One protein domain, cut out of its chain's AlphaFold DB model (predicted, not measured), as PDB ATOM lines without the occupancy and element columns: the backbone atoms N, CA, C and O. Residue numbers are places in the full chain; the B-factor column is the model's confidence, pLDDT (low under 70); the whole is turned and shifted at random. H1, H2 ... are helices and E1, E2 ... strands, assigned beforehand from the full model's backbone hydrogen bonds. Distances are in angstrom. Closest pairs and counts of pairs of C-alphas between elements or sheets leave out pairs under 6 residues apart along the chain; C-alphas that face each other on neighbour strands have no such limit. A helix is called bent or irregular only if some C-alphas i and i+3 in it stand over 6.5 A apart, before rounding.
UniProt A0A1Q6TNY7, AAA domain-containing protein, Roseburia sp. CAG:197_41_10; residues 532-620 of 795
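What this domain is: This is residues 532 to 620 of the 795 residues of the protein "AAA domain-containing protein" of Roseburia sp. CAG:197_41_10 (UniProt A0A1Q6TNY7). A small ribbon of two parallel strands, E1 and E2, sits beside a V of two long helices: H1 and H3 come together near their first residues and spread toward their last. The short helix H2 packs on both arms near the closed end of the V, and residues 605 to 613 lead from the far end of H3 back to the ribbon. The printed part has 89 residues, in the order H1, E1, H2, H3, E2, and is mostly helix. It is compact, with a radius of gyration of the C-alphas of 13.9 A, yet elongated, spanning 42 by 25 by 19 A.

Where its parts are: Find E1 at residues 556 to 559 and E2 at 614 to 616. H1, residues 532 to 553, begins at C-alpha 532 (58.845, 59.911, 55.203) and runs 30.7 A. H2 is residues 561 to 572. H3, residues 578 to 604, runs 38.8 A to C-alpha 604 (37.497, 93.227, 65.485); it is neither bent nor irregular, but only just: C-alphas 586 and 589 are 6.3 A apart.

How they stand to each other: Look first at N 558 and O 615, 3.1 A apart, and N 615 and O 556, 3.0 A, within hydrogen-bond range across E1 and E2. E1, H2, H3 and E2 form a strand-helix-strand unit, two parallel neighbour strands with helices between, and its crossover is left-handed. The closest C-alphas of H1 and E1 are Lys 550 and Asp 556, 5.4 A. H1 touches H3 at a steep tilt of 41 degrees, the same way, closest at C-alphas 534 and 578, 5.9 A; H3 does so with residues 578 to 589 alone. H2 touches H1, closest at C-alphas 539 and 565, 5.4 A, and H3, at C-alphas 568 and 585, 5.9 A. Every O i to N i+4 pair is within hydrogen-bond range in H1 and H2, and 19 of 23 in H3.

The domain as a whole: The C-alphas farthest apart, Lys 575 and Ala 609, are 43.6 A from each other. The printed part has no cut and no long link. Mean pLDDT of the printed part is 77.8; look for values under 70 at residues 532 to 533, 558, 572 to 577 and 608 to 611.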
ATOM      1  N   ASP A 532      57.955  59.189  54.289       65.19
ATOM      2  CA  ASP A 532      58.845  59.911  55.203       65.19
ATOM      3  C   ASP A 532      59.745  60.897  54.463       65.19
ATOM      4  O   ASP A 532      60.031  61.979  54.972       65.19
ATOM      5  N   ALA A 533      60.181  60.540  53.250       64.19
ATOM      6  CA  ALA A 533      60.942  61.431  52.383       64.19
ATOM      7  C   ALA A 533      60.059  62.606  51.944       64.19
ATOM      8  O   ALA A 533      60.450  63.762  52.097       64.19
ATOM      9  N   ILE A 534      58.821  62.326  51.524       74.88
ATOM     10  CA  ILE A 534      57.831  63.364  51.206       74.88
ATOM     11  C   ILE A 534      57.445  64.179  52.440       74.88
ATOM     12  O   ILE A 534      57.348  65.398  52.340       74.88
ATOM     13  N   ARG A 535      57.303  63.566  53.621       78.50
ATOM     14  CA  ARG A 535      57.064  64.296  54.875       78.50
ATOM     15  C   ARG A 535      58.194  65.283  55.177       78.50
ATOM     16  O   ARG A 535      57.914  66.428  55.520       78.50
ATOM     17  N   LYS A 536      59.450  64.870  55.000       79.25
ATOM     18  CA  LYS A 536      60.639  65.717  55.193       79.25
ATOM     19  C   LYS A 536      60.731  66.835  54.139       79.25
ATOM     20  O   LYS A 536      61.047  67.962  54.512       79.25
ATOM     21  N   VAL A 537      60.371  66.580  52.875       81.94
ATOM     22  CA  VAL A 537      60.234  67.631  51.837       81.94
ATOM     23  C   VAL A 537      59.143  68.640  52.209       81.94
ATOM     24  O   VAL A 537      59.426  69.829  52.300       81.94
ATOM     25  N   ILE A 538      57.932  68.176  52.528       82.50
ATOM     26  CA  ILE A 538      56.818  69.035  52.961       82.50
ATOM     27  C   ILE A 538      57.221  69.891  54.166       82.50
ATOM     28  O   ILE A 538      56.891  71.071  54.218       82.50
ATOM     29  N   GLN A 539      57.915  69.304  55.145       85.50
ATOM     30  CA  GLN A 539      58.373  70.021  56.330       85.50
ATOM     31  C   GLN A 539      59.371  71.126  55.963       85.50
ATOM     32  O   GLN A 539      59.188  72.258  56.400       85.50
ATOM     33  N   LYS A 540      60.342  70.836  55.086       84.81
ATOM     34  CA  LYS A 540      61.287  71.826  54.542       84.81
ATOM     35  C   LYS A 540      60.567  72.969  53.813       84.81
ATOM     36  O   LYS A 540      60.874  74.130  54.075       84.81
ATOM     37  N   ASP A 541      59.573  72.659  52.980       83.94
ATOM     38  CA  ASP A 541      58.770  73.664  52.268       83.94
ATOM     39  C   ASP A 541      57.968  74.553  53.238       83.94
ATOM     40  O   ASP A 541      57.966  75.776  53.111       83.94
ATOM     41  N   VAL A 542      57.305  73.947  54.231       84.94
ATOM     42  CA  VAL A 542      56.527  74.659  55.260       84.94
ATOM     43  C   VAL A 542      57.431  75.537  56.130       84.94
ATOM     44  O   VAL A 542      57.062  76.669  56.438       84.94
ATOM     45  N   ASP A 543      58.623  75.066  56.502       87.31
ATOM     46  CA  ASP A 543      59.600  75.861  57.254       87.31
ATOM     47  C   ASP A 543      60.115  77.062  56.443       87.31
ATOM     48  O   ASP A 543      60.156  78.175  56.975       87.31
ATOM     49  N   GLN A 544      60.421  76.878  55.151       86.38
ATOM     50  CA  GLN A 544      60.791  77.973  54.240       86.38
ATOM     51  C   GLN A 544      59.665  79.005  54.089       86.38
ATOM     52  O   GLN A 544      59.917  80.208  54.142       86.38
ATOM     53  N   GLN A 545      58.417  78.552  53.945       84.62
ATOM     54  CA  GLN A 545      57.251  79.433  53.833       84.62
ATOM     55  C   GLN A 545      57.029  80.229  55.119       84.62
ATOM     56  O   GLN A 545      56.880  81.444  55.056       84.62
ATOM     57  N   ILE A 546      57.096  79.585  56.290       86.31
ATOM     58  CA  ILE A 546      56.991  80.262  57.590       86.31
ATOM     59  C   ILE A 546      58.081  81.329  57.745       86.31
ATOM     60  O   ILE A 546      57.787  82.428  58.218       86.31
ATOM     61  N   GLN A 547      59.316  81.039  57.329       87.31
ATOM     62  CA  GLN A 547      60.408  82.011  57.367       87.31
ATOM     63  C   GLN A 547      60.142  83.200  56.425       87.31
ATOM     64  O   GLN A 547      60.227  84.348  56.858       87.31
ATOM     65  N   ALA A 548      59.711  82.950  55.185       86.31
ATOM     66  CA  ALA A 548      59.357  84.005  54.234       86.31
ATOM     67  C   ALA A 548      58.159  84.857  54.708       86.31
ATOM     68  O   ALA A 548      58.174  86.082  54.573       86.31
ATOM     69  N   THR A 549      57.132  84.249  55.313       84.94
ATOM     70  CA  THR A 549      56.005  84.968  55.932       84.94
ATOM     71  C   THR A 549      56.481  85.848  57.093       84.94
ATOM     72  O   THR A 549      56.038  86.992  57.225       84.94
ATOM     73  N   LYS A 550      57.409  85.347  57.914       87.12
ATOM     74  CA  LYS A 550      57.989  86.070  59.051       87.12
ATOM     75  C   LYS A 550      58.828  87.269  58.612       87.12
ATOM     76  O   LYS A 550      58.667  88.347  59.174       87.12
ATOM     77  N   GLU A 551      59.661  87.110  57.589       87.38
ATOM     78  CA  GLU A 551      60.478  88.189  57.016       87.38
ATOM     79  C   GLU A 551      59.623  89.257  56.321       87.38
ATOM     80  O   GLU A 551      59.839  90.452  56.515       87.38
ATOM     81  N   LYS A 552      58.616  88.838  55.545       86.19
ATOM     82  CA  LYS A 552      57.799  89.731  54.711       86.19
ATOM     83  C   LYS A 552      56.660  90.430  55.463       86.19
ATOM     84  O   LYS A 552      56.269  91.529  55.076       86.19
ATOM     85  N   TYR A 553      56.108  89.800  56.503       83.88
ATOM     86  CA  TYR A 553      54.915  90.283  57.216       83.88
ATOM     87  C   TYR A 553      55.073  90.372  58.745       83.88
ATOM     88  O   TYR A 553      54.172  90.872  59.416       83.88
ATOM     89  N   GLY A 554      56.186  89.904  59.324       82.44
ATOM     90  CA  GLY A 554      56.418  89.940  60.776       82.44
ATOM     91  C   GLY A 554      55.588  88.940  61.594       82.44
ATOM     92  O   GLY A 554      55.489  89.091  62.812       82.44
ATOM     93  N   ILE A 555      54.976  87.943  60.941       84.00
ATOM     94  CA  ILE A 555      54.104  86.935  61.564       84.00
ATOM     95  C   ILE A 555      54.923  85.671  61.857       84.00
ATOM     96  O   ILE A 555      55.422  85.031  60.936       84.00
ATOM     97  N   ASP A 556      55.050  85.293  63.131       82.56
ATOM     98  CA  ASP A 556      55.826  84.123  63.561       82.56
ATOM     99  C   ASP A 556      54.923  82.908  63.840       82.56
ATOM    100  O   ASP A 556      54.049  82.959  64.709       82.56
ATOM    101  N   VAL A 557      55.122  81.790  63.136       79.69
ATOM    102  CA  VAL A 557      54.343  80.559  63.371       79.69
ATOM    103  C   VAL A 557      55.026  79.719  64.454       79.69
ATOM    104  O   VAL A 557      55.908  78.904  64.171       79.69
ATOM    105  N   SER A 558      54.635  79.944  65.714       68.50
ATOM    106  CA  SER A 558      55.344  79.430  66.896       68.50
ATOM    107  C   SER A 558      55.039  77.974  67.251       68.50
ATOM    108  O   SER A 558      55.873  77.328  67.886       68.50
ATOM    109  N   LYS A 559      53.882  77.432  66.847       71.94
ATOM    110  CA  LYS A 559      53.537  76.005  67.008       71.94
ATOM    111  C   LYS A 559      52.704  75.483  65.837       71.94
ATOM    112  O   LYS A 559      51.992  76.234  65.174       71.94
ATOM    113  N   GLY A 560      52.759  74.165  65.635       70.25
ATOM    114  CA  GLY A 560      51.926  73.452  64.660       70.25
ATOM    115  C   GLY A 560      52.585  73.172  63.307       70.25
ATOM    116  O   GLY A 560      51.900  72.692  62.411       70.25
ATOM    117  N   LYS A 561      53.898  73.398  63.147       77.75
ATOM    118  CA  LYS A 561      54.624  73.102  61.895       77.75
ATOM    119  C   LYS A 561      54.465  71.641  61.450       77.75
ATOM    120  O   LYS A 561      54.068  71.379  60.319       77.75
ATOM    121  N   ASP A 562      54.649  70.697  62.376       74.62
ATOM    122  CA  ASP A 562      54.443  69.266  62.111       74.62
ATOM    123  C   ASP A 562      52.985  68.938  61.738       74.62
ATOM    124  O   ASP A 562      52.740  68.009  60.970       74.62
ATOM    125  N   ILE A 563      52.017  69.702  62.259       78.38
ATOM    126  CA  ILE A 563      50.580  69.540  61.987       78.38
ATOM    127  C   ILE A 563      50.234  70.062  60.585       78.38
ATOM    128  O   ILE A 563      49.479  69.409  59.863       78.38
ATOM    129  N   LEU A 564      50.820  71.188  60.162       80.12
ATOM    130  CA  LEU A 564      50.728  71.668  58.778       80.12
ATOM    131  C   LEU A 564      51.318  70.632  57.813       80.12
ATOM    132  O   LEU A 564      50.663  70.263  56.839       80.12
ATOM    133  N   ALA A 565      52.499  70.086  58.125       81.75
ATOM    134  CA  ALA A 565      53.127  69.057  57.301       81.75
ATOM    135  C   ALA A 565      52.291  67.763  57.215       81.75
ATOM    136  O   ALA A 565      52.153  67.189  56.134       81.75
ATOM    137  N   ALA A 566      51.656  67.342  58.317       77.94
ATOM    138  CA  ALA A 566      50.691  66.239  58.307       77.94
ATOM    139  C   ALA A 566      49.447  66.560  57.459       77.94
ATOM    140  O   ALA A 566      49.020  65.726  56.667       77.94
ATOM    141  N   THR A 567      48.897  67.774  57.563       82.19
ATOM    142  CA  THR A 567      47.726  68.204  56.777       82.19
ATOM    143  C   THR A 567      48.001  68.179  55.275       82.19
ATOM    144  O   THR A 567      47.176  67.679  54.512       82.19
ATOM    145  N   VAL A 568      49.178  68.644  54.841       80.44
ATOM    146  CA  VAL A 568      49.610  68.564  53.434       80.44
ATOM    147  C   VAL A 568      49.767  67.104  52.992       80.44
ATOM    148  O   VAL A 568      49.206  66.716  51.970       80.44
ATOM    149  N   GLN A 569      50.464  66.273  53.778       77.19
ATOM    150  CA  GLN A 569      50.679  64.852  53.472       77.19
ATOM    151  C   GLN A 569      49.351  64.080  53.349       77.19
ATOM    152  O   GLN A 569      49.151  63.324  52.397       77.19
ATOM    153  N   TYR A 570      48.410  64.333  54.264       77.56
ATOM    154  CA  TYR A 570      47.057  63.772  54.249       77.56
ATOM    155  C   TYR A 570      46.244  64.221  53.022       77.56
ATOM    156  O   TYR A 570      45.521  63.419  52.436       77.56
ATOM    157  N   ALA A 571      46.379  65.486  52.605       74.44
ATOM    158  CA  ALA A 571      45.660  66.044  51.457       74.44
ATOM    159  C   ALA A 571      46.157  65.525  50.091       74.44
ATOM    160  O   ALA A 571      45.378  65.502  49.137       74.44
ATOM    161  N   ILE A 572      47.423  65.101  49.983       69.19
ATOM    162  CA  ILE A 572      47.976  64.446  48.779       69.19
ATOM    163  C   ILE A 572      47.512  62.985  48.699       69.19
ATOM    164  O   ILE A 572      47.124  62.498  47.635       69.19
ATOM    165  N   GLY A 573      47.557  62.283  49.834       65.00
ATOM    166  CA  GLY A 573      47.213  60.870  49.923       65.00
ATOM    167  C   GLY A 573      48.241  59.926  49.286       65.00
ATOM    168  O   GLY A 573      49.416  60.246  49.123       65.00
ATOM    169  N   GLY A 574      47.790  58.717  48.936       51.81
ATOM    170  CA  GLY A 574      48.666  57.600  48.549       51.81
ATOM    171  C   GLY A 574      49.377  57.711  47.191       51.81
ATOM    172  O   GLY A 574      50.248  56.892  46.913       51.81
ATOM    173  N   LYS A 575      49.051  58.692  46.334       48.31
ATOM    174  CA  LYS A 575      49.839  58.977  45.118       48.31
ATOM    175  C   LYS A 575      50.900  60.030  45.438       48.31
ATOM    176  O   LYS A 575      50.688  61.230  45.295       48.31
ATOM    177  N   GLN A 576      52.024  59.518  45.915       61.00
ATOM    178  CA  GLN A 576      53.118  60.252  46.535       61.00
ATOM    179  C   GLN A 576      54.046  60.923  45.500       61.00
ATOM    180  O   GLN A 576      55.018  60.335  45.038       61.00
ATOM    181  N   ASP A 577      53.722  62.171  45.147       67.06
ATOM    182  CA  ASP A 577      54.531  63.079  44.313       67.06
ATOM    183  C   ASP A 577      54.929  64.330  45.119       67.06
ATOM    184  O   ASP A 577      54.065  65.082  45.585       67.06
ATOM    185  N   ALA A 578      56.236  64.580  45.251       70.44
ATOM    186  CA  ALA A 578      56.763  65.750  45.952       70.44
ATOM    187  C   ALA A 578      56.436  67.077  45.239       70.44
ATOM    188  O   ALA A 578      56.197  68.080  45.905       70.44
ATOM    189  N   ARG A 579      56.332  67.099  43.903       70.56
ATOM    190  CA  ARG A 579      55.997  68.311  43.131       70.56
ATOM    191  C   ARG A 579      54.581  68.798  43.439       70.56
ATOM    192  O   ARG A 579      54.348  70.001  43.573       70.56
ATOM    193  N   ASN A 580      53.629  67.875  43.581       74.12
ATOM    194  CA  ASN A 580      52.291  68.193  44.075       74.12
ATOM    195  C   ASN A 580      52.310  68.576  45.568       74.12
ATOM    196  O   ASN A 580      51.566  69.466  45.979       74.12
ATOM    197  N   ALA A 581      53.191  67.967  46.367       77.12
ATOM    198  CA  ALA A 581      53.331  68.270  47.788       77.12
ATOM    199  C   ALA A 581      53.757  69.723  48.057       77.12
ATOM    200  O   ALA A 581      53.040  70.445  48.755       77.12
ATOM    201  N   SER A 582      54.837  70.190  47.423       75.19
ATOM    202  CA  SER A 582      55.325  71.574  47.531       75.19
ATOM    203  C   SER A 582      54.311  72.603  47.013       75.19
ATOM    204  O   SER A 582      54.195  73.716  47.525       75.19
ATOM    205  N   LYS A 583      53.503  72.216  46.018       79.75
ATOM    206  CA  LYS A 583      52.408  73.039  45.481       79.75
ATOM    207  C   LYS A 583      51.214  73.156  46.438       79.75
ATOM    208  O   LYS A 583      50.472  74.137  46.355       79.75
ATOM    209  N   ILE A 584      51.004  72.170  47.312       80.69
ATOM    210  CA  ILE A 584      49.933  72.170  48.317       80.69
ATOM    211  C   ILE A 584      50.398  72.849  49.611       80.69
ATOM    212  O   ILE A 584      49.629  73.642  50.154       80.69
ATOM    213  N   SER A 585      51.641  72.635  50.066       77.56
ATOM    214  CA  SER A 585      52.199  73.344  51.234       77.56
ATOM    215  C   SER A 585      52.135  74.859  51.045       77.56
ATOM    216  O   SER A 585      51.475  75.537  51.835       77.56
ATOM    217  N   GLY A 586      52.658  75.359  49.917       72.81
ATOM    218  CA  GLY A 586      52.675  76.788  49.585       72.81
ATOM    219  C   GLY A 586      51.298  77.440  49.490       72.81
ATOM    220  O   GLY A 586      51.186  78.654  49.611       72.81
ATOM    221  N   LYS A 587      50.230  76.654  49.309       81.38
ATOM    222  CA  LYS A 587      48.850  77.157  49.332       81.38
ATOM    223  C   LYS A 587      48.167  77.011  50.683       81.38
ATOM    224  O   LYS A 587      47.208  77.736  50.926       81.38
ATOM    225  N   LEU A 588      48.605  76.088  51.541       82.69
ATOM    226  CA  LEU A 588      47.957  75.845  52.825       82.69
ATOM    227  C   LEU A 588      48.199  77.011  53.789       82.69
ATOM    228  O   LEU A 588      47.232  77.549  54.321       82.69
ATOM    229  N   LEU A 589      49.454  77.436  53.975       83.25
ATOM    230  CA  LEU A 589      49.778  78.511  54.921       83.25
ATOM    231  C   LEU A 589      49.079  79.826  54.540       83.25
ATOM    232  O   LEU A 589      48.355  80.389  55.360       83.25
ATOM    233  N   ASP A 590      49.214  80.261  53.284       83.62
ATOM    234  CA  ASP A 590      48.567  81.473  52.763       83.62
ATOM    235  C   ASP A 590      47.034  81.418  52.887       83.62
ATOM    236  O   ASP A 590      46.402  82.400  53.280       83.62
ATOM    237  N   LYS A 591      46.416  80.263  52.600       84.88
ATOM    238  CA  LYS A 591      44.961  80.078  52.701       84.88
ATOM    239  C   LYS A 591      44.467  80.151  54.146       84.88
ATOM    240  O   LYS A 591      43.454  80.802  54.395       84.88
ATOM    241  N   GLU A 592      45.118  79.469  55.085       84.62
ATOM    242  CA  GLU A 592      44.672  79.479  56.484       84.62
ATOM    243  C   GLU A 592      44.966  80.830  57.161       84.62
ATOM    244  O   GLU A 592      44.161  81.290  57.970       84.62
ATOM    245  N   LEU A 593      46.041  81.530  56.769       84.44
ATOM    246  CA  LEU A 593      46.259  82.931  57.152       84.44
ATOM    247  C   LEU A 593      45.170  83.848  56.574       84.44
ATOM    248  O   LEU A 593      44.664  84.707  57.292       84.44
ATOM    249  N   TYR A 594      44.744  83.650  55.323       86.38
ATOM    250  CA  TYR A 594      43.625  84.397  54.742       86.38
ATOM    251  C   TYR A 594      42.294  84.122  55.468       86.38
ATOM    252  O   TYR A 594      41.606  85.072  55.844       86.38
ATOM    253  N   GLU A 595      41.941  82.855  55.742       85.50
ATOM    254  CA  GLU A 595      40.750  82.530  56.551       85.50
ATOM    255  C   GLU A 595      40.848  83.147  57.967       85.50
ATOM    256  O   GLU A 595      39.842  83.641  58.482       85.50
ATOM    257  N   LEU A 596      42.042  83.209  58.575       83.81
ATOM    258  CA  LEU A 596      42.274  83.894  59.853       83.81
ATOM    259  C   LEU A 596      42.046  85.412  59.759       83.81
ATOM    260  O   LEU A 596      41.301  85.954  60.574       83.81
ATOM    261  N   PHE A 597      42.648  86.104  58.786       83.25
ATOM    262  CA  PHE A 597      42.517  87.561  58.649       83.25
ATOM    263  C   PHE A 597      41.076  87.994  58.344       83.25
ATOM    264  O   PHE A 597      40.592  88.931  58.980       83.25
ATOM    265  N   MET A 598      40.352  87.259  57.492       83.25
ATOM    266  CA  MET A 598      38.914  87.479  57.260       83.25
ATOM    267  C   MET A 598      38.089  87.356  58.557       83.25
ATOM    268  O   MET A 598      37.176  88.145  58.800       83.25
ATOM    269  N   LEU A 599      38.420  86.392  59.427       82.62
ATOM    270  CA  LEU A 599      37.753  86.200  60.725       82.62
ATOM    271  C   LEU A 599      38.149  87.240  61.789       82.62
ATOM    272  O   LEU A 599      37.413  87.405  62.766       82.62
ATOM    273  N   VAL A 600      39.296  87.910  61.639       80.19
ATOM    274  CA  VAL A 600      39.686  89.072  62.460       80.19
ATOM    275  C   VAL A 600      38.937  90.318  61.988       80.19
ATOM    276  O   VAL A 600      38.402  91.052  62.820       80.19
ATOM    277  N   GLU A 601      38.817  90.522  60.673       80.44
ATOM    278  CA  GLU A 601      38.040  91.619  60.090       80.44
ATOM    279  C   GLU A 601      36.567  91.567  60.524       80.44
ATOM    280  O   GLU A 601      36.076  92.543  61.088       80.44
ATOM    281  N   GLU A 602      35.908  90.405  60.385       81.19
ATOM    282  CA  GLU A 602      34.502  90.169  60.777       81.19
ATOM    283  C   GLU A 602      34.203  90.552  62.244       81.19
ATOM    284  O   GLU A 602      33.077  90.925  62.574       81.19
ATOM    285  N   LYS A 603      35.189  90.431  63.146       79.56
ATOM    286  CA  LYS A 603      34.972  90.466  64.607       79.56
ATOM    287  C   LYS A 603      35.582  91.654  65.336       79.56
ATOM    288  O   LYS A 603      35.103  91.998  66.414       79.56
ATOM    289  N   VAL A 604      36.672  92.207  64.812       76.56
ATOM    290  CA  VAL A 604      37.497  93.227  65.485       76.56
ATOM    291  C   VAL A 604      37.747  94.433  64.574       76.56
ATOM    292  O   VAL A 604      37.969  95.536  65.070       76.56
ATOM    293  N   GLY A 605      37.671  94.240  63.252       73.12
ATOM    294  CA  GLY A 605      38.105  95.215  62.256       73.12
ATOM    295  C   GLY A 605      39.630  95.231  62.109       73.12
ATOM    296  O   GLY A 605      40.376  95.239  63.091       73.12
ATOM    297  N   LEU A 606      40.114  95.231  60.864       73.69
ATOM    298  CA  LEU A 606      41.549  95.261  60.589       73.69
ATOM    299  C   LEU A 606      42.117  96.672  60.778       73.69
ATOM    300  O   LEU A 606      41.653  97.646  60.190       73.69
ATOM    301  N   ASN A 607      43.165  96.767  61.592       71.00
ATOM    302  CA  ASN A 607      44.034  97.932  61.712       71.00
ATOM    303  C   ASN A 607      45.453  97.465  62.089       71.00
ATOM    304  O   ASN A 607      45.639  96.328  62.530       71.00
ATOM    305  N   ASN A 608      46.453  98.339  61.956       60.81
ATOM    306  CA  ASN A 608      47.867  97.976  62.144       60.81
ATOM    307  C   ASN A 608      48.236  97.513  63.571       60.81
ATOM    308  O   ASN A 608      49.301  96.928  63.749       60.81
ATOM    309  N   ALA A 609      47.389  97.743  64.583       60.47
ATOM    310  CA  ALA A 609      47.587  97.223  65.939       60.47
ATOM    311  C   ALA A 609      46.964  95.826  66.155       60.47
ATOM    312  O   ALA A 609      47.322  95.149  67.116       60.47
ATOM    313  N   CYS A 610      46.073  95.378  65.262       63.59
ATOM    314  CA  CYS A 610      45.379  94.084  65.334       63.59
ATOM    315  C   CYS A 610      46.045  92.963  64.510       63.59
ATOM    316  O   CYS A 610      45.504  91.861  64.438       63.59
ATOM    317  N   VAL A 611      47.197  93.214  63.875       67.25
ATOM    318  CA  VAL A 611      47.931  92.191  63.109       67.25
ATOM    319  C   VAL A 611      48.586  91.187  64.076       67.25
ATOM    320  O   VAL A 611      49.389  91.601  64.920       67.25
ATOM    321  N   PRO A 612      48.286  89.875  63.986       72.56
ATOM    322  CA  PRO A 612      48.842  88.875  64.892       72.56
ATOM    323  C   PRO A 612      50.337  88.671  64.624       72.56
ATOM    324  O   PRO A 612      50.737  88.217  63.557       72.56
ATOM    325  N   LYS A 613      51.179  88.969  65.620       79.25
ATOM    326  CA  LYS A 613      52.636  88.731  65.551       79.25
ATOM    327  C   LYS A 613      53.024  87.267  65.773       79.25
ATOM    328  O   LYS A 613      54.151  86.886  65.475       79.25
ATOM    329  N   LYS A 614      52.108  86.461  66.316       82.25
ATOM    330  CA  LYS A 614      52.255  85.017  66.504       82.25
ATOM    331  C   LYS A 614      50.998  84.293  66.043       82.25
ATOM    332  O   LYS A 614      49.898  84.820  66.195       82.25
ATOM    333  N   VAL A 615      51.177  83.098  65.490       81.94
ATOM    334  CA  VAL A 615      50.098  82.192  65.074       81.94
ATOM    335  C   VAL A 615      50.460  80.763  65.483       81.94
ATOM    336  O   VAL A 615      51.604  80.334  65.324       81.94
ATOM    337  N   GLU A 616      49.486  80.011  65.993       80.88
ATOM    338  CA  GLU A 616      49.650  78.598  66.349       80.88
ATOM    339  C   GLU A 616      48.587  77.738  65.668       80.88
ATOM    340  O   GLU A 616      47.391  78.003  65.786       80.88
ATOM    341  N   PHE A 617      49.022  76.684  64.975       80.44
ATOM    342  CA  PHE A 617      48.130  75.753  64.285       80.44
ATOM    343  C   PHE A 617      47.864  74.504  65.130       80.44
ATOM    344  O   PHE A 617      48.785  73.904  65.689       80.44
ATOM    345  N   GLN A 618      46.594  74.100  65.208       78.94
ATOM    346  CA  GLN A 618      46.126  72.899  65.906       78.94
ATOM    347  C   GLN A 618      44.965  72.269  65.121       78.94
ATOM    348  O   GLN A 618      44.163  72.986  64.524       78.94
ATOM    349  N   CYS A 619      44.844  70.939  65.149       76.94
ATOM    350  CA  CYS A 619      43.719  70.214  64.547       76.94
ATOM    351  C   CYS A 619      42.727  69.744  65.619       76.94
ATOM    352  O   CYS A 619      43.125  69.203  66.652       76.94
ATOM    353  N   ASP A 620      41.427  69.899  65.358       80.44
ATOM    354  CA  ASP A 620      40.366  69.388  66.230       80.44
ATOM    355  C   ASP A 620      39.977  67.953  65.837       80.44
ATOM    356  O   ASP A 620      39.292  67.718  64.841       80.44
TER     357      ASP A 620